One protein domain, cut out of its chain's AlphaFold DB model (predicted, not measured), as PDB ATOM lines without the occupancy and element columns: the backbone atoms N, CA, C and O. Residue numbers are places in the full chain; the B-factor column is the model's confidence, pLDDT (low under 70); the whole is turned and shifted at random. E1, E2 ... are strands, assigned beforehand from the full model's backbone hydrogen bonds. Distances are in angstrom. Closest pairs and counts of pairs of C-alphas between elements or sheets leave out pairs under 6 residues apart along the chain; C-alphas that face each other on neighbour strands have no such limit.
ATOM      1  N   TYR A 321     170.099 175.031 162.874       58.47
ATOM      2  CA  TYR A 321     171.503 175.250 163.217       58.47
ATOM      3  C   TYR A 321     171.934 174.185 164.222       58.47
ATOM      4  O   TYR A 321     171.208 173.911 165.176       58.47
ATOM      5  N   GLU A 322     173.097 173.572 164.000       65.00
ATOM      6  CA  GLU A 322     173.549 172.414 164.768       65.00
ATOM      7  C   GLU A 322     174.890 172.685 165.465       65.00
ATOM      8  O   GLU A 322     175.906 172.935 164.816       65.00
ATOM      9  N   ILE A 323     174.914 172.606 166.800       63.59
ATOM     10  CA  ILE A 323     176.161 172.588 167.578       63.59
ATOM     11  C   ILE A 323     176.534 171.134 167.842       63.59
ATOM     12  O   ILE A 323     175.875 170.471 168.636       63.59
ATOM     13  N   ASN A 324     177.628 170.667 167.239       71.00
ATOM     14  CA  ASN A 324     178.244 169.378 167.556       71.00
ATOM     15  C   ASN A 324     179.525 169.589 168.370       71.00
ATOM     16  O   ASN A 324     180.436 170.296 167.939       71.00
ATOM     17  N   THR A 325     179.625 168.946 169.531       73.56
ATOM     18  CA  THR A 325     180.824 168.961 170.379       73.56
ATOM     19  C   THR A 325     181.027 167.615 171.074       73.56
ATOM     20  O   THR A 325     180.155 166.743 171.037       73.56
ATOM     21  N   LYS A 326     182.196 167.417 171.691       78.06
ATOM     22  CA  LYS A 326     182.487 166.231 172.503       78.06
ATOM     23  C   LYS A 326     183.112 166.613 173.835       78.06
ATOM     24  O   LYS A 326     184.141 167.293 173.868       78.06
ATOM     25  N   ARG A 327     182.519 166.128 174.919       78.38
ATOM     26  CA  ARG A 327     182.982 166.317 176.295       78.38
ATOM     27  C   ARG A 327     182.833 164.986 177.021       78.38
ATOM     28  O   ARG A 327     181.934 164.235 176.693       78.38
ATOM     29  N   ASP A 328     183.749 164.707 177.931       78.75
ATOM     30  CA  ASP A 328     183.597 163.654 178.934       78.75
ATOM     31  C   ASP A 328     182.741 164.265 180.058       78.75
ATOM     32  O   ASP A 328     183.134 165.310 180.594       78.75
ATOM     33  N   LEU A 329     181.529 163.745 180.283       82.12
ATOM     34  CA  LEU A 329     180.557 164.320 181.231       82.12
ATOM     35  C   LEU A 329     180.437 163.549 182.551       82.12
ATOM     36  O   LEU A 329     179.872 164.085 183.503       82.12
ATOM     37  N   ASN A 330     180.940 162.317 182.601       83.38
ATOM     38  CA  ASN A 330     180.859 161.394 183.740       83.38
ATOM     39  C   ASN A 330     182.244 160.938 184.250       83.38
ATOM     40  O   ASN A 330     182.314 160.030 185.076       83.38
ATOM     41  N   ASN A 331     183.321 161.531 183.721       74.19
ATOM     42  CA  ASN A 331     184.721 161.255 184.046       74.19
ATOM     43  C   ASN A 331     185.135 159.785 183.805       74.19
ATOM     44  O   ASN A 331     186.072 159.293 184.436       74.19
ATOM     45  N   ASP A 332     184.460 159.073 182.885       81.88
ATOM     46  CA  ASP A 332     184.775 157.670 182.551       81.88
ATOM     47  C   ASP A 332     185.939 157.520 181.542       81.88
ATOM     48  O   ASP A 332     186.439 156.413 181.304       81.88
ATOM     49  N   GLY A 333     186.426 158.639 180.990       76.69
ATOM     50  CA  GLY A 333     187.505 158.713 180.002       76.69
ATOM     51  C   GLY A 333     187.028 158.668 178.545       76.69
ATOM     52  O   GLY A 333     187.812 158.950 177.626       76.69
ATOM     53  N   ILE A 334     185.759 158.335 178.304       79.38
ATOM     54  CA  ILE A 334     185.086 158.393 177.005       79.38
ATOM     55  C   ILE A 334     184.435 159.779 176.868       79.38
ATOM     56  O   ILE A 334     184.144 160.469 177.835       79.38
ATOM     57  N   LYS A 335     184.256 160.253 175.630       80.94
ATOM     58  CA  LYS A 335     183.619 161.550 175.367       80.94
ATOM     59  C   LYS A 335     182.264 161.357 174.713       80.94
ATOM     60  O   LYS A 335     182.202 160.891 173.568       80.94
ATOM     61  N   GLU A 336     181.214 161.797 175.397       83.00
ATOM     62  CA  GLU A 336     179.882 161.988 174.838       83.00
ATOM     63  C   GLU A 336     179.930 162.743 173.513       83.00
ATOM     64  O   GLU A 336     180.722 163.668 173.307       83.00
ATOM     65  N   ASN A 337     179.007 162.388 172.624       82.50
ATOM     66  CA  ASN A 337     178.731 163.164 171.422       82.50
ATOM     67  C   ASN A 337     177.510 164.032 171.721       82.50
ATOM     68  O   ASN A 337     176.398 163.508 171.848       82.50
ATOM     69  N   ILE A 338     177.743 165.333 171.869       79.44
ATOM     70  CA  ILE A 338     176.764 166.318 172.325       79.44
ATOM     71  C   ILE A 338     176.345 167.157 171.121       79.44
ATOM     72  O   ILE A 338     177.188 167.686 170.394       79.44
ATOM     73  N   ASN A 339     175.041 167.243 170.915       78.12
ATOM     74  CA  ASN A 339     174.395 167.778 169.731       78.12
ATOM     75  C   ASN A 339     173.262 168.714 170.178       78.12
ATOM     76  O   ASN A 339     172.440 168.323 171.003       78.12
ATOM     77  N   ILE A 340     173.207 169.940 169.660       72.31
ATOM     78  CA  ILE A 340     172.041 170.820 169.823       72.31
ATOM     79  C   ILE A 340     171.539 171.214 168.450       72.31
ATOM     80  O   ILE A 340     172.254 171.909 167.732       72.31
ATOM     81  N   LEU A 341     170.310 170.824 168.124       73.88
ATOM     82  CA  LEU A 341     169.629 171.215 166.897       73.88
ATOM     83  C   LEU A 341     168.614 172.324 167.200       73.88
ATOM     84  O   LEU A 341     167.487 172.061 167.621       73.88
ATOM     85  N   PHE A 342     169.026 173.569 166.975       67.19
ATOM     86  CA  PHE A 342     168.168 174.749 167.049       67.19
ATOM     87  C   PHE A 342     167.244 174.795 165.832       67.19
ATOM     88  O   PHE A 342     167.698 174.577 164.703       67.19
ATOM     89  N   LYS A 343     165.970 175.129 166.044       65.81
ATOM     90  CA  LYS A 343     164.947 175.205 164.993       65.81
ATOM     91  C   LYS A 343     164.292 176.577 164.959       65.81
ATOM     92  O   LYS A 343     163.964 177.161 165.995       65.81
ATOM     93  N   LYS A 344     164.097 177.089 163.749       56.75
ATOM     94  CA  LYS A 344     163.341 178.318 163.511       56.75
ATOM     95  C   LYS A 344     161.836 178.053 163.559       56.75
ATOM     96  O   LYS A 344     161.396 176.951 163.245       56.75
ATOM     97  N   ASP A 345     161.060 179.082 163.890       52.41
ATOM     98  CA  ASP A 345     159.605 179.083 163.714       52.41
ATOM     99  C   ASP A 345     159.182 178.661 162.285       52.41
ATOM    100  O   ASP A 345     159.583 179.327 161.320       52.41
ATOM    101  N   PRO A 346     158.345 177.618 162.116       46.91
ATOM    102  CA  PRO A 346     157.717 177.302 160.834       46.91
ATOM    103  C   PRO A 346     156.710 178.365 160.361       46.91
ATOM    104  O   PRO A 346     156.481 178.490 159.159       46.91
ATOM    105  N   LEU A 347     156.092 179.111 161.284       38.47
ATOM    106  CA  LEU A 347     154.988 180.042 161.023       38.47
ATOM    107  C   LEU A 347     155.437 181.501 160.860       38.47
ATOM    108  O   LEU A 347     154.727 182.281 160.228       38.47
ATOM    109  N   ASN A 348     156.605 181.881 161.390       42.03
ATOM    110  CA  ASN A 348     157.103 183.264 161.351       42.03
ATOM    111  C   ASN A 348     158.586 183.383 160.918       42.03
ATOM    112  O   ASN A 348     159.418 183.963 161.624       42.03
ATOM    113  N   PRO A 349     158.966 182.852 159.735       43.69
ATOM    114  CA  PRO A 349     160.360 182.765 159.290       43.69
ATOM    115  C   PRO A 349     161.017 184.116 158.948       43.69
ATOM    116  O   PRO A 349     162.199 184.134 158.598       43.69
ATOM    117  N   SER A 350     160.303 185.239 159.034       40.66
ATOM    118  CA  SER A 350     160.824 186.593 158.798       40.66
ATOM    119  C   SER A 350     161.384 187.275 160.054       40.66
ATOM    120  O   SER A 350     162.102 188.265 159.921       40.66
ATOM    121  N   PHE A 351     161.127 186.748 161.259       36.62
ATOM    122  CA  PHE A 351     161.656 187.293 162.516       36.62
ATOM    123  C   PHE A 351     162.771 186.432 163.142       36.62
ATOM    124  O   PHE A 351     163.061 185.307 162.725       36.62
ATOM    125  N   ASN A 352     163.463 187.018 164.125       46.06
ATOM    126  CA  ASN A 352     164.592 186.427 164.857       46.06
ATOM    127  C   ASN A 352     164.111 185.472 165.969       46.06
ATOM    128  O   ASN A 352     164.427 185.661 167.141       46.06
ATOM    129  N   SER A 353     163.310 184.476 165.592       44.81
ATOM    130  CA  SER A 353     162.597 183.576 166.501       44.81
ATOM    131  C   SER A 353     162.997 182.110 166.286       44.81
ATOM    132  O   SER A 353     162.337 181.321 165.602       44.81
ATOM    133  N   TRP A 354     164.122 181.746 166.899       50.50
ATOM    134  CA  TRP A 354     164.425 180.357 167.235       50.50
ATOM    135  C   TRP A 354     163.622 180.039 168.503       50.50
ATOM    136  O   TRP A 354     163.882 180.646 169.539       50.50
ATOM    137  N   HIS A 355     162.600 179.186 168.387       48.31
ATOM    138  CA  HIS A 355     161.660 178.873 169.479       48.31
ATOM    139  C   HIS A 355     161.962 177.537 170.166       48.31
ATOM    140  O   HIS A 355     161.665 177.369 171.345       48.31
ATOM    141  N   GLU A 356     162.530 176.583 169.423       59.19
ATOM    142  CA  GLU A 356     162.820 175.234 169.907       59.19
ATOM    143  C   GLU A 356     164.303 174.904 169.738       59.19
ATOM    144  O   GLU A 356     164.933 175.267 168.735       59.19
ATOM    145  N   TYR A 357     164.836 174.105 170.661       63.91
ATOM    146  CA  TYR A 357     166.053 173.336 170.422       63.91
ATOM    147  C   TYR A 357     165.890 171.888 170.903       63.91
ATOM    148  O   TYR A 357     165.515 171.631 172.048       63.91
ATOM    149  N   ASP A 358     166.207 170.932 170.025       70.81
ATOM    150  CA  ASP A 358     166.373 169.530 170.414       70.81
ATOM    151  C   ASP A 358     167.806 169.375 170.942       70.81
ATOM    152  O   ASP A 358     168.770 169.373 170.173       70.81
ATOM    153  N   PHE A 359     167.960 169.237 172.256       74.19
ATOM    154  CA  PHE A 359     169.245 168.939 172.882       74.19
ATOM    155  C   PHE A 359     169.437 167.420 172.958       74.19
ATOM    156  O   PHE A 359     168.598 166.719 173.519       74.19
ATOM    157  N   THR A 360     170.529 166.893 172.407       79.81
ATOM    158  CA  THR A 360     170.820 165.455 172.317       79.81
ATOM    159  C   THR A 360     172.218 165.112 172.839       79.81
ATOM    160  O   THR A 360     173.218 165.662 172.387       79.81
ATOM    161  N   ILE A 361     172.306 164.112 173.717       79.69
ATOM    162  CA  ILE A 361     173.565 163.471 174.126       79.69
ATOM    163  C   ILE A 361     173.556 162.012 173.686       79.69
ATOM    164  O   ILE A 361     172.575 161.300 173.893       79.69
ATOM    165  N   ASN A 362     174.675 161.548 173.131       80.62
ATOM    166  CA  ASN A 362     174.930 160.131 172.888       80.62
ATOM    167  C   ASN A 362     176.119 159.688 173.753       80.62
ATOM    168  O   ASN A 362     177.264 160.041 173.446       80.62
ATOM    169  N   SER A 363     175.825 158.921 174.807       77.00
ATOM    170  CA  SER A 363     176.786 158.316 175.744       77.00
ATOM    171  C   SER A 363     176.671 156.799 175.653       77.00
ATOM    172  O   SER A 363     175.555 156.280 175.657       77.00
ATOM    173  N   ASN A 364     177.795 156.084 175.536       73.81
ATOM    174  CA  ASN A 364     177.855 154.615 175.593       73.81
ATOM    175  C   ASN A 364     176.766 153.876 174.765       73.81
ATOM    176  O   ASN A 364     176.198 152.869 175.177       73.81
ATOM    177  N   GLY A 365     176.459 154.400 173.568       69.62
ATOM    178  CA  GLY A 365     175.455 153.860 172.635       69.62
ATOM    179  C   GLY A 365     173.993 154.237 172.927       69.62
ATOM    180  O   GLY A 365     173.124 153.986 172.093       69.62
ATOM    181  N   LYS A 366     173.708 154.875 174.065       74.94
ATOM    182  CA  LYS A 366     172.380 155.348 174.470       74.94
ATOM    183  C   LYS A 366     172.200 156.822 174.090       74.94
ATOM    184  O   LYS A 366     173.048 157.665 174.389       74.94
ATOM    185  N   LYS A 367     171.082 157.129 173.424       82.25
ATOM    186  CA  LYS A 367     170.680 158.494 173.063       82.25
ATOM    187  C   LYS A 367     169.728 159.060 174.116       82.25
ATOM    188  O   LYS A 367     168.705 158.450 174.419       82.25
ATOM    189  N   TYR A 368     170.045 160.249 174.606       78.88
ATOM    190  CA  TYR A 368     169.203 161.071 175.466       78.88
ATOM    191  C   TYR A 368     168.809 162.331 174.702       78.88
ATOM    192  O   TYR A 368     169.677 162.960 174.099       78.88
ATOM    193  N   THR A 369     167.532 162.713 174.734       74.75
ATOM    194  CA  THR A 369     167.052 163.946 174.099       74.75
ATOM    195  C   THR A 369     166.104 164.694 175.027       74.75
ATOM    196  O   THR A 369     165.193 164.096 175.593       74.75
ATOM    197  N   PHE A 370     166.318 166.001 175.148       71.50
ATOM    198  CA  PHE A 370     165.437 166.967 175.799       71.50
ATOM    199  C   PHE A 370     164.995 168.014 174.765       71.50
ATOM    200  O   PHE A 370     165.705 168.257 173.784       71.50
ATOM    201  N   LYS A 371     163.826 168.620 174.978       68.50
ATOM    202  CA  LYS A 371     163.319 169.738 174.183       68.50
ATOM    203  C   LYS A 371     162.941 170.889 175.098       68.50
ATOM    204  O   LYS A 371     162.162 170.687 176.025       68.50
ATOM    205  N   ASP A 372     163.417 172.077 174.765       61.50
ATOM    206  CA  ASP A 372     162.851 173.328 175.257       61.50
ATOM    207  C   ASP A 372     161.896 173.876 174.190       61.50
ATOM    208  O   ASP A 372     162.238 173.911 173.003       61.50
ATOM    209  N   THR A 373     160.690 174.242 174.614       50.62
ATOM    210  CA  THR A 373     159.619 174.804 173.772       50.62
ATOM    211  C   THR A 373     159.087 176.130 174.323       50.62
ATOM    212  O   THR A 373     158.140 176.687 173.775       50.62
ATOM    213  N   GLU A 374     159.659 176.632 175.420       44.62
ATOM    214  CA  GLU A 374     159.275 177.901 176.058       44.62
ATOM    215  C   GLU A 374     160.279 179.020 175.723       44.62
ATOM    216  O   GLU A 374     159.988 180.216 175.850       44.62
ATOM    217  N   SER A 375     161.467 178.641 175.245       46.03
ATOM    218  CA  SER A 375     162.549 179.546 174.886       46.03
ATOM    219  C   SER A 375     162.299 180.333 173.589       46.03
ATOM    220  O   SER A 375     162.810 179.989 172.528       46.03
ATOM    221  N   ASN A 376     161.656 181.501 173.690       40.56
ATOM    222  CA  ASN A 376     161.745 182.604 172.708       40.56
ATOM    223  C   ASN A 376     163.172 183.223 172.600       40.56
ATOM    224  O   ASN A 376     163.323 184.445 172.515       40.56
ATOM    225  N   LEU A 377     164.231 182.419 172.742       50.91
ATOM    226  CA  LEU A 377     165.523 182.844 173.292       50.91
ATOM    227  C   LEU A 377     166.710 182.238 172.532       50.91
ATOM    228  O   LEU A 377     166.718 181.062 172.174       50.91
ATOM    229  N   TYR A 378     167.788 183.010 172.388       52.22
ATOM    230  CA  TYR A 378     169.053 182.489 171.867       52.22
ATOM    231  C   TYR A 378     169.819 181.758 172.979       52.22
ATOM    232  O   TYR A 378     170.452 182.393 173.825       52.22
ATOM    233  N   ALA A 379     169.752 180.426 172.974       58.34
ATOM    234  CA  ALA A 379     170.466 179.554 173.904       58.34
ATOM    235  C   ALA A 379     171.949 179.345 173.515       58.34
ATOM    236  O   ALA A 379     172.287 179.093 172.359       58.34
ATOM    237  N   ASN A 380     172.846 179.432 174.500       64.69
ATOM    238  CA  ASN A 380     174.290 179.216 174.366       64.69
ATOM    239  C   ASN A 380     174.727 178.095 175.320       64.69
ATOM    240  O   ASN A 380     174.439 178.177 176.513       64.69
ATOM    241  N   LEU A 381     175.432 177.080 174.809       69.62
ATOM    242  CA  LEU A 381     175.933 175.951 175.601       69.62
ATOM    243  C   LEU A 381     177.299 176.249 176.228       69.62
ATOM    244  O   LEU A 381     178.217 176.702 175.542       69.62
ATOM    245  N   PHE A 382     177.449 175.883 177.494       74.19
ATOM    246  CA  PHE A 382     178.702 175.910 178.243       74.19
ATOM    247  C   PHE A 382     178.880 174.620 179.056       74.19
ATOM    248  O   PHE A 382     177.931 173.860 179.248       74.19
ATOM    249  N   PHE A 383     180.095 174.401 179.558       75.44
ATOM    250  CA  PHE A 383     180.449 173.293 180.446       75.44
ATOM    251  C   PHE A 383     181.186 173.831 181.667       75.44
ATOM    252  O   PHE A 383     182.045 174.707 181.525       75.44
ATOM    253  N   ALA A 384     180.877 173.295 182.839       73.88
ATOM    254  CA  ALA A 384     181.554 173.605 184.089       73.88
ATOM    255  C   ALA A 384     181.429 172.416 185.040       73.88
ATOM    256  O   ALA A 384     180.401 171.756 185.076       73.88
ATOM    257  N   ASP A 385     182.478 172.170 185.809       80.94
ATOM    258  CA  ASP A 385     182.430 171.301 186.980       80.94
ATOM    259  C   ASP A 385     182.059 172.207 188.161       80.94
ATOM    260  O   ASP A 385     182.875 173.026 188.608       80.94
ATOM    261  N   PHE A 386     180.794 172.176 188.588       81.56
ATOM    262  CA  PHE A 386     180.341 173.035 189.684       81.56
ATOM    263  C   PHE A 386     180.639 172.430 191.056       81.56
ATOM    264  O   PHE A 386     180.681 173.180 192.038       81.56
ATOM    265  N   ASP A 387     180.846 171.118 191.148       82.88
ATOM    266  CA  ASP A 387     181.054 170.390 192.394       82.88
ATOM    267  C   ASP A 387     182.045 169.223 192.216       82.88
ATOM    268  O   ASP A 387     181.631 168.078 192.065       82.88
ATOM    269  N   VAL A 388     183.350 169.520 192.348       80.69
ATOM    270  CA  VAL A 388     184.528 168.669 192.013       80.69
ATOM    271  C   VAL A 388     184.666 167.366 192.836       80.69
ATOM    272  O   VAL A 388     185.751 166.801 192.979       80.69
ATOM    273  N   ARG A 389     183.584 166.941 193.488       82.62
ATOM    274  CA  ARG A 389     183.456 165.838 194.447       82.62
ATOM    275  C   ARG A 389     182.452 164.768 194.001       82.62
ATOM    276  O   ARG A 389     182.306 163.789 194.726       82.62
ATOM    277  N   ASP A 390     181.720 164.971 192.902       80.50
ATOM    278  CA  ASP A 390     180.788 163.976 192.343       80.50
ATOM    279  C   ASP A 390     181.168 163.479 190.934       80.50
ATOM    280  O   ASP A 390     180.339 162.887 190.242       80.50
ATOM    281  N   ASP A 391     182.441 163.675 190.557       79.25
ATOM    282  CA  ASP A 391     183.091 163.157 189.339       79.25
ATOM    283  C   ASP A 391     182.307 163.428 188.036       79.25
ATOM    284  O   ASP A 391     182.465 162.734 187.034       79.25
ATOM    285  N   SER A 392     181.468 164.465 188.034       82.81
ATOM    286  CA  SER A 392     180.591 164.833 186.924       82.81
ATOM    287  C   SER A 392     180.985 166.196 186.353       82.81
ATOM    288  O   SER A 392     181.522 167.053 187.052       82.81
ATOM    289  N   ILE A 393     180.711 166.423 185.067       80.94
ATOM    290  CA  ILE A 393     180.834 167.753 184.455       80.94
ATOM    291  C   ILE A 393     179.455 168.193 183.985       80.94
ATOM    292  O   ILE A 393     178.913 167.665 183.010       80.94
ATOM    293  N   GLU A 394     178.899 169.205 184.645       86.44
ATOM    294  CA  GLU A 394     177.656 169.820 184.209       86.44
ATOM    295  C   GLU A 394     177.823 170.527 182.862       86.44
ATOM    296  O   GLU A 394     178.860 171.110 182.511       86.44
ATOM    297  N   PHE A 395     176.722 170.556 182.126       82.19
ATOM    298  CA  PHE A 395     176.534 171.471 181.018       82.19
ATOM    299  C   PHE A 395     175.414 172.445 181.366       82.19
ATOM    300  O   PHE A 395     174.443 172.092 182.034       82.19
ATOM    301  N   TYR A 396     175.546 173.693 180.932       82.38
ATOM    302  CA  TYR A 396     174.536 174.708 181.201       82.38
ATOM    303  C   TYR A 396     174.205 175.516 179.955       82.38
ATOM    304  O   TYR A 396     175.060 175.793 179.110       82.38
ATOM    305  N   VAL A 397     172.930 175.873 179.850       77.44
ATOM    306  CA  VAL A 397     172.373 176.656 178.754       77.44
ATOM    307  C   VAL A 397     172.083 178.058 179.270       77.44
ATOM    308  O   VAL A 397     171.374 178.223 180.259       77.44
ATOM    309  N   VAL A 398     172.632 179.068 178.596       74.06
ATOM    310  CA  VAL A 398     172.329 180.485 178.840       74.06
ATOM    311  C   VAL A 398     171.464 181.003 177.701       74.06
ATOM    312  O   VAL A 398     171.941 181.128 176.571       74.06
ATOM    313  N   ALA A 399     170.210 181.311 178.007       68.00
ATOM    314  CA  ALA A 399     169.197 181.744 177.057       68.00
ATOM    315  C   ALA A 399     168.912 183.247 177.218       68.00
ATOM    316  O   ALA A 399     168.563 183.705 178.305       68.00
ATOM    317  N   ASP A 400     169.090 184.029 176.150       58.94
ATOM    318  CA  ASP A 400     168.940 185.490 176.193       58.94
ATOM    319  C   ASP A 400     167.542 185.978 175.794       58.94
ATOM    320  O   ASP A 400     167.097 185.769 174.664       58.94
ATOM    321  N   GLY A 401     166.887 186.691 176.714       51.47
ATOM    322  CA  GLY A 401     165.586 187.327 176.527       51.47
ATOM    323  C   GLY A 401     165.600 188.547 175.619       51.47
ATOM    324  O   GLY A 401     166.516 189.370 175.645       51.47
ATOM    325  N   SER A 402     164.495 188.734 174.895       41.97
ATOM    326  CA  SER A 402     164.186 189.950 174.125       41.97
ATOM    327  C   SER A 402     164.167 191.227 174.985       41.97
ATOM    328  O   SER A 402     164.401 192.326 174.485       41.97
ATOM    329  N   SER A 403     163.947 191.083 176.295       46.84
ATOM    330  CA  SER A 403     164.046 192.131 177.318       46.84
ATOM    331  C   SER A 403     165.481 192.457 177.762       46.84
ATOM    332  O   SER A 403     165.688 193.466 178.441       46.84
ATOM    333  N   GLY A 404     166.465 191.628 177.398       49.31
ATOM    334  CA  GLY A 404     167.844 191.679 177.891       49.31
ATOM    335  C   GLY A 404     168.084 190.937 179.213       49.31
ATOM    336  O   GLY A 404     169.192 191.017 179.742       49.31
ATOM    337  N   LEU A 405     167.079 190.233 179.748       55.22
ATOM    338  CA  LEU A 405     167.242 189.312 180.877       55.22
ATOM    339  C   LEU A 405     167.746 187.960 180.349       55.22
ATOM    340  O   LEU A 405     167.126 187.390 179.454       55.22
ATOM    341  N   SER A 406     168.859 187.450 180.879       65.69
ATOM    342  CA  SER A 406     169.326 186.087 180.581       65.69
ATOM    343  C   SER A 406     168.747 185.102 181.598       65.69
ATOM    344  O   SER A 406     168.716 185.422 182.783       65.69
ATOM    345  N   THR A 407     168.394 183.894 181.169       75.12
ATOM    346  CA  THR A 407     168.105 182.743 182.045       75.12
ATOM    347  C   THR A 407     169.238 181.731 181.914       75.12
ATOM    348  O   THR A 407     169.724 181.497 180.808       75.12
ATOM    349  N   THR A 408     169.661 181.110 183.016       80.62
ATOM    350  CA  THR A 408     170.580 179.963 183.001       80.62
ATOM    351  C   THR A 408     169.872 178.717 183.526       80.62
ATOM    352  O   THR A 408     169.200 178.766 184.557       80.62
ATOM    353  N   ILE A 409     170.069 177.593 182.839       84.44
ATOM    354  CA  ILE A 409     169.621 176.266 183.269       84.44
ATOM    355  C   ILE A 409     170.835 175.334 183.287       84.44
ATOM    356  O   ILE A 409     171.589 175.289 182.313       84.44
ATOM    357  N   ILE A 410     171.045 174.625 184.394       87.38
ATOM    358  CA  ILE A 410     172.172 173.716 184.625       87.38
ATOM    359  C   ILE A 410     171.670 172.275 184.612       87.38
ATOM    360  O   ILE A 410     170.707 171.936 185.304       87.38
ATOM    361  N   TYR A 411     172.370 171.425 183.868       87.38
ATOM    362  CA  TYR A 411     172.044 170.024 183.665       87.38
ATOM    363  C   TYR A 411     173.246 169.119 183.945       87.38
ATOM    364  O   TYR A 411     174.395 169.479 183.685       87.38
ATOM    365  N   GLN A 412     172.954 167.904 184.396       89.12
ATOM    366  CA  GLN A 412     173.924 166.830 184.597       89.12
ATOM    367  C   GLN A 412     173.474 165.590 183.816       89.12
ATOM    368  O   GLN A 412     172.272 165.331 183.675       89.12
ATOM    369  N   LEU A 413     174.429 164.827 183.285       86.06
ATOM    370  CA  LEU A 413     174.158 163.524 182.685       86.06
ATOM    371  C   LEU A 413     174.184 162.445 183.774       86.06
ATOM    372  O   LEU A 413     175.091 162.409 184.593       86.06
ATOM    373  N   SER A 414     173.211 161.539 183.757       80.44
ATOM    374  CA  SER A 414     173.170 160.361 184.628       80.44
ATOM    375  C   SER A 414     172.834 159.103 183.827       80.44
ATOM    376  O   SER A 414     172.358 159.192 182.693       80.44
ATOM    377  N   GLU A 415     172.992 157.921 184.431       75.00
ATOM    378  CA  GLU A 415     172.569 156.640 183.840       75.00
ATOM    379  C   GLU A 415     171.093 156.639 183.407       75.00
ATOM    380  O   GLU A 415     170.726 156.020 182.405       75.00
ATOM    381  N   ASN A 416     170.239 157.356 184.143       78.88
ATOM    382  CA  ASN A 416     168.813 157.492 183.849       78.88
ATOM    383  C   ASN A 416     168.534 158.561 182.778       78.88
ATOM    384  O   ASN A 416     167.529 158.471 182.073       78.88
ATOM    385  N   GLY A 417     169.451 159.511 182.595       83.00
ATOM    386  CA  GLY A 417     169.444 160.502 181.523       83.00
ATOM    387  C   GLY A 417     169.824 161.903 181.972       83.00
ATOM    388  O   GLY A 417     170.453 162.097 183.011       83.00
ATOM    389  N   ILE A 418     169.463 162.881 181.143       84.38
ATOM    390  CA  ILE A 418     169.688 164.301 181.416       84.38
ATOM    391  C   ILE A 418     168.768 164.728 182.558       84.38
ATOM    392  O   ILE A 418     167.549 164.577 182.467       84.38
ATOM    393  N   LYS A 419     169.357 165.282 183.615       86.94
ATOM    394  CA  LYS A 419     168.651 165.816 184.775       86.94
ATOM    395  C   LYS A 419     168.911 167.316 184.874       86.94
ATOM    396  O   LYS A 419     170.064 167.736 184.905       86.94
ATOM    397  N   GLU A 420     167.851 168.111 184.970       88.06
ATOM    398  CA  GLU A 420     167.962 169.510 185.391       88.06
ATOM    399  C   GLU A 420     168.336 169.556 186.879       88.06
ATOM    400  O   GLU A 420     167.681 168.926 187.714       88.06
ATOM    401  N   LEU A 421     169.429 170.246 187.205       89.69
ATOM    402  CA  LEU A 421     169.888 170.426 188.583       89.69
ATOM    403  C   LEU A 421     169.415 171.754 189.166       89.69
ATOM    404  O   LEU A 421     169.015 171.798 190.328       89.69
ATOM    405  N   LEU A 422     169.484 172.830 188.379       88.31
ATOM    406  CA  LEU A 422     169.172 174.171 188.855       88.31
ATOM    407  C   LEU A 422     168.831 175.128 187.703       88.31
ATOM    408  O   LEU A 422     169.520 175.154 186.685       88.31
ATOM    409  N   ARG A 423     167.825 175.978 187.917       85.38
ATOM    410  CA  ARG A 423     167.387 177.051 187.015       85.38
ATOM    411  C   ARG A 423     167.398 178.382 187.763       85.38
ATOM    412  O   ARG A 423     166.976 178.435 188.915       85.38
ATOM    413  N   PHE A 424     167.887 179.449 187.135       78.69
ATOM    414  CA  PHE A 424     167.848 180.802 187.699       78.69
ATOM    415  C   PHE A 424     167.929 181.891 186.628       78.69
ATOM    416  O   PHE A 424     168.466 181.688 185.538       78.69
ATOM    417  N   ASP A 425     167.471 183.090 186.981       74.62
ATOM    418  CA  ASP A 425     167.753 184.283 186.191       74.62
ATOM    419  C   ASP A 425     169.226 184.687 186.360       74.62
ATOM    420  O   ASP A 425     169.787 184.723 187.460       74.62
ATOM    421  N   GLY A 426     169.866 185.012 185.240       74.00
ATOM    422  CA  GLY A 426     171.216 185.548 185.155       74.00
ATOM    423  C   GLY A 426     172.154 184.754 184.261       74.00
ATOM    424  O   GLY A 426     171.770 183.872 183.497       74.00
ATOM    425  N   ARG A 427     173.434 185.109 184.382       75.94
ATOM    426  CA  ARG A 427     174.593 184.390 183.848       75.94
ATOM    427  C   ARG A 427     175.579 184.166 184.975       75.94
ATOM    428  O   ARG A 427     175.748 185.037 185.835       75.94
ATOM    429  N   ILE A 428     176.260 183.035 184.921       78.25
ATOM    430  CA  ILE A 428     177.355 182.685 185.821       78.25
ATOM    431  C   ILE A 428     178.557 183.589 185.516       78.25
ATOM    432  O   ILE A 428     178.945 183.732 184.357       78.25
ATOM    433  N   ILE A 429     179.125 184.209 186.552       76.62
ATOM    434  CA  ILE A 429     180.422 184.905 186.494       76.62
ATOM    435  C   ILE A 429     181.526 183.980 187.012       76.62
ATOM    436  O   ILE A 429     182.613 183.936 186.442       76.62
ATOM    437  N   SER A 430     181.254 183.247 188.093       74.94
ATOM    438  CA  SER A 430     182.200 182.318 188.710       74.94
ATOM    439  C   SER A 430     181.480 181.263 189.552       74.94
ATOM    440  O   SER A 430     180.282 181.362 189.818       74.94
ATOM    441  N   TYR A 431     182.223 180.251 189.982       85.50
ATOM    442  CA  TYR A 431     181.799 179.199 190.904       85.50
ATOM    443  C   TYR A 431     183.006 178.756 191.749       85.50
ATOM    444  O   TYR A 431     184.143 179.089 191.408       85.50
ATOM    445  N   ASP A 432     182.777 178.061 192.868       78.19
ATOM    446  CA  ASP A 432     183.843 177.658 193.810       78.19
ATOM    447  C   ASP A 432     184.236 176.170 193.762       78.19
ATOM    448  O   ASP A 432     185.078 175.737 194.554       78.19
ATOM    449  N   GLY A 433     183.616 175.392 192.868       80.38
ATOM    450  CA  GLY A 433     183.832 173.948 192.737       80.38
ATOM    451  C   GLY A 433     183.277 173.119 193.902       80.38
ATOM    452  O   GLY A 433     183.670 171.971 194.071       80.38
ATOM    453  N   LYS A 434     182.413 173.683 194.757       84.06
ATOM    454  CA  LYS A 434     181.786 172.997 195.912       84.06
ATOM    455  C   LYS A 434     180.258 173.065 195.850       84.06
ATOM    456  O   LYS A 434     179.574 172.950 196.875       84.06
ATOM    457  N   GLY A 435     179.742 173.301 194.649       86.12
ATOM    458  CA  GLY A 435     178.352 173.566 194.328       86.12
ATOM    459  C   GLY A 435     177.942 175.039 194.405       86.12
ATOM    460  O   GLY A 435     176.780 175.304 194.125       86.12
ATOM    461  N   ASN A 436     178.806 175.997 194.781       89.25
ATOM    462  CA  ASN A 436     178.405 177.408 194.915       89.25
ATOM    463  C   ASN A 436     178.700 178.208 193.639       89.25
ATOM    464  O   ASN A 436     179.800 178.155 193.090       89.25
ATOM    465  N   ILE A 437     177.702 178.965 193.188       86.88
ATOM    466  CA  ILE A 437     177.611 179.589 191.868       86.88
ATOM    467  C   ILE A 437     177.253 181.068 192.048       86.88
ATOM    468  O   ILE A 437     176.243 181.416 192.666       86.88
ATOM    469  N   TYR A 438     178.074 181.949 191.485       83.25
ATOM    470  CA  TYR A 438     177.950 183.395 191.624       83.25
ATOM    471  C   TYR A 438     177.565 184.018 190.279       83.25
ATOM    472  O   TYR A 438     178.295 183.922 189.288       83.25
ATOM    473  N   THR A 439     176.395 184.655 190.235       78.25
ATOM    474  CA  THR A 439     175.808 185.212 189.006       78.25
ATOM    475  C   THR A 439     175.891 186.733 188.986       78.25
ATOM    476  O   THR A 439     175.957 187.371 190.037       78.25
ATOM    477  N   PHE A 440     175.832 187.341 187.798       68.62
ATOM    478  CA  PHE A 440     175.875 188.808 187.677       68.62
ATOM    479  C   PHE A 440     174.686 189.536 188.329       68.62
ATOM    480  O   PHE A 440     174.763 190.744 188.510       68.62
TER     481      PHE A 440
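AT A GLANCE: This is residues 321 to 440 of the 564 residues of an uncharacterized protein of Clostridium tepidiprofundi DSM 19306 (UniProt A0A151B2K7). Two strongly twisted four-stranded sheets stand face to face as a sandwich, E1 E2 E3 E4 on one side and E5 E6 E7 E8 on the other, their strands at only 20 degrees to each other. A small hairpin, E9 and E10, lies on the far side of the second sheet from the first. The printed part has 120 residues with ten named strands, E1 to E10 in order along the chain, and no named helix; the class is all strand. The three sheets run E1 E2 E3 E4, E5 E6 E7 E8 and E9 E10, each antiparallel. The whole is compact, with a radius of gyration of the C-alphas of 14.9 A, and only just flat, with spans of 46 by 36 by 20 A.

IN THESE COORDINATES: The first sheet holds E1, residues 321 to 327, E2, residues 336 to 344, E3, residues 354 to 363, and E4, residues 366 to 372. E1 begins with C-alpha 321 at (171.503, 175.250, 163.217) and is 19.6 A long from first to last C-alpha. E2 is 25.9 A long, E3, the longest strand by residues, 26.7 A, and E4 20.4 A. The second sheet holds E5, residues 378 to 384, 19.6 A long, and E6, residues 394 to 400, also 19.6 A. E7, residues 406 to 414, is 26.3 A long and begins with C-alpha 406 at (169.326, 186.087, 180.581). E8, residues 417 to 425, is 24.3 A long. The short strands E9, residues 428 to 431, and E10, residues 436 to 439, follow; C-alpha 439 is at (175.808, 185.212, 189.006).

HOW THE PARTS SIT: E1 E2 E3 E4 is a meander, each strand the antiparallel neighbour of the one before, with E1 and E4 as edge strands. E1 and E2 form a hairpin with N 323 and O 340 within hydrogen-bond range at 2.9 A. In the hairpin of E2 and E3, N 339 and O 360 are 2.8 A apart. In that of E3 and E4, N 368 and O 361 are also 2.8 A apart. The chain changes to the other sheet of the sandwich at the tight link from E4 to E5, of 5 residues. The parts of the two sheets that face each other are 10.5 A apart centre to centre, with best planes 19 degrees apart. E4 and E8 have 4 pairs of C-alphas within 8 A, the closest being those of Tyr 368 and Gly 417 at 6.1 A. The closest C-alphas of E3 and E5 are those of Trp 354 and Tyr 378, 6.9 A apart. E2 and E5 are near each other, with 5 pairs of C-alphas within 10 A, while E1 and E8 are apart. E5 E6 E7 E8 is a second meander, with edge strands E5 and E8. Its pairs within hydrogen-bond range include N 380 and O 398 at 2.8 A for E5 and E6, N 399 and O 407 at 2.8 A for E6 and E7, and N 410 and O 422 at 2.8 A for E7 and E8. In the hairpin of E9 and E10, N 438 and O 430 are 2.8 A apart. The closest C-alphas of E7 and E9 are those of Thr 408 and Ile 428, 7.8 A apart.

THE WHOLE: The two C-alphas farthest apart, those of Ser 350 and Arg 389, are 47.1 A apart. The printed part has no cut and no long link. The mean pLDDT of the printed part is 71.4; 40 residues are under 70, namely 321 to 323, 342 to 357, 365, 371 to 381, 399 to 406 and 440.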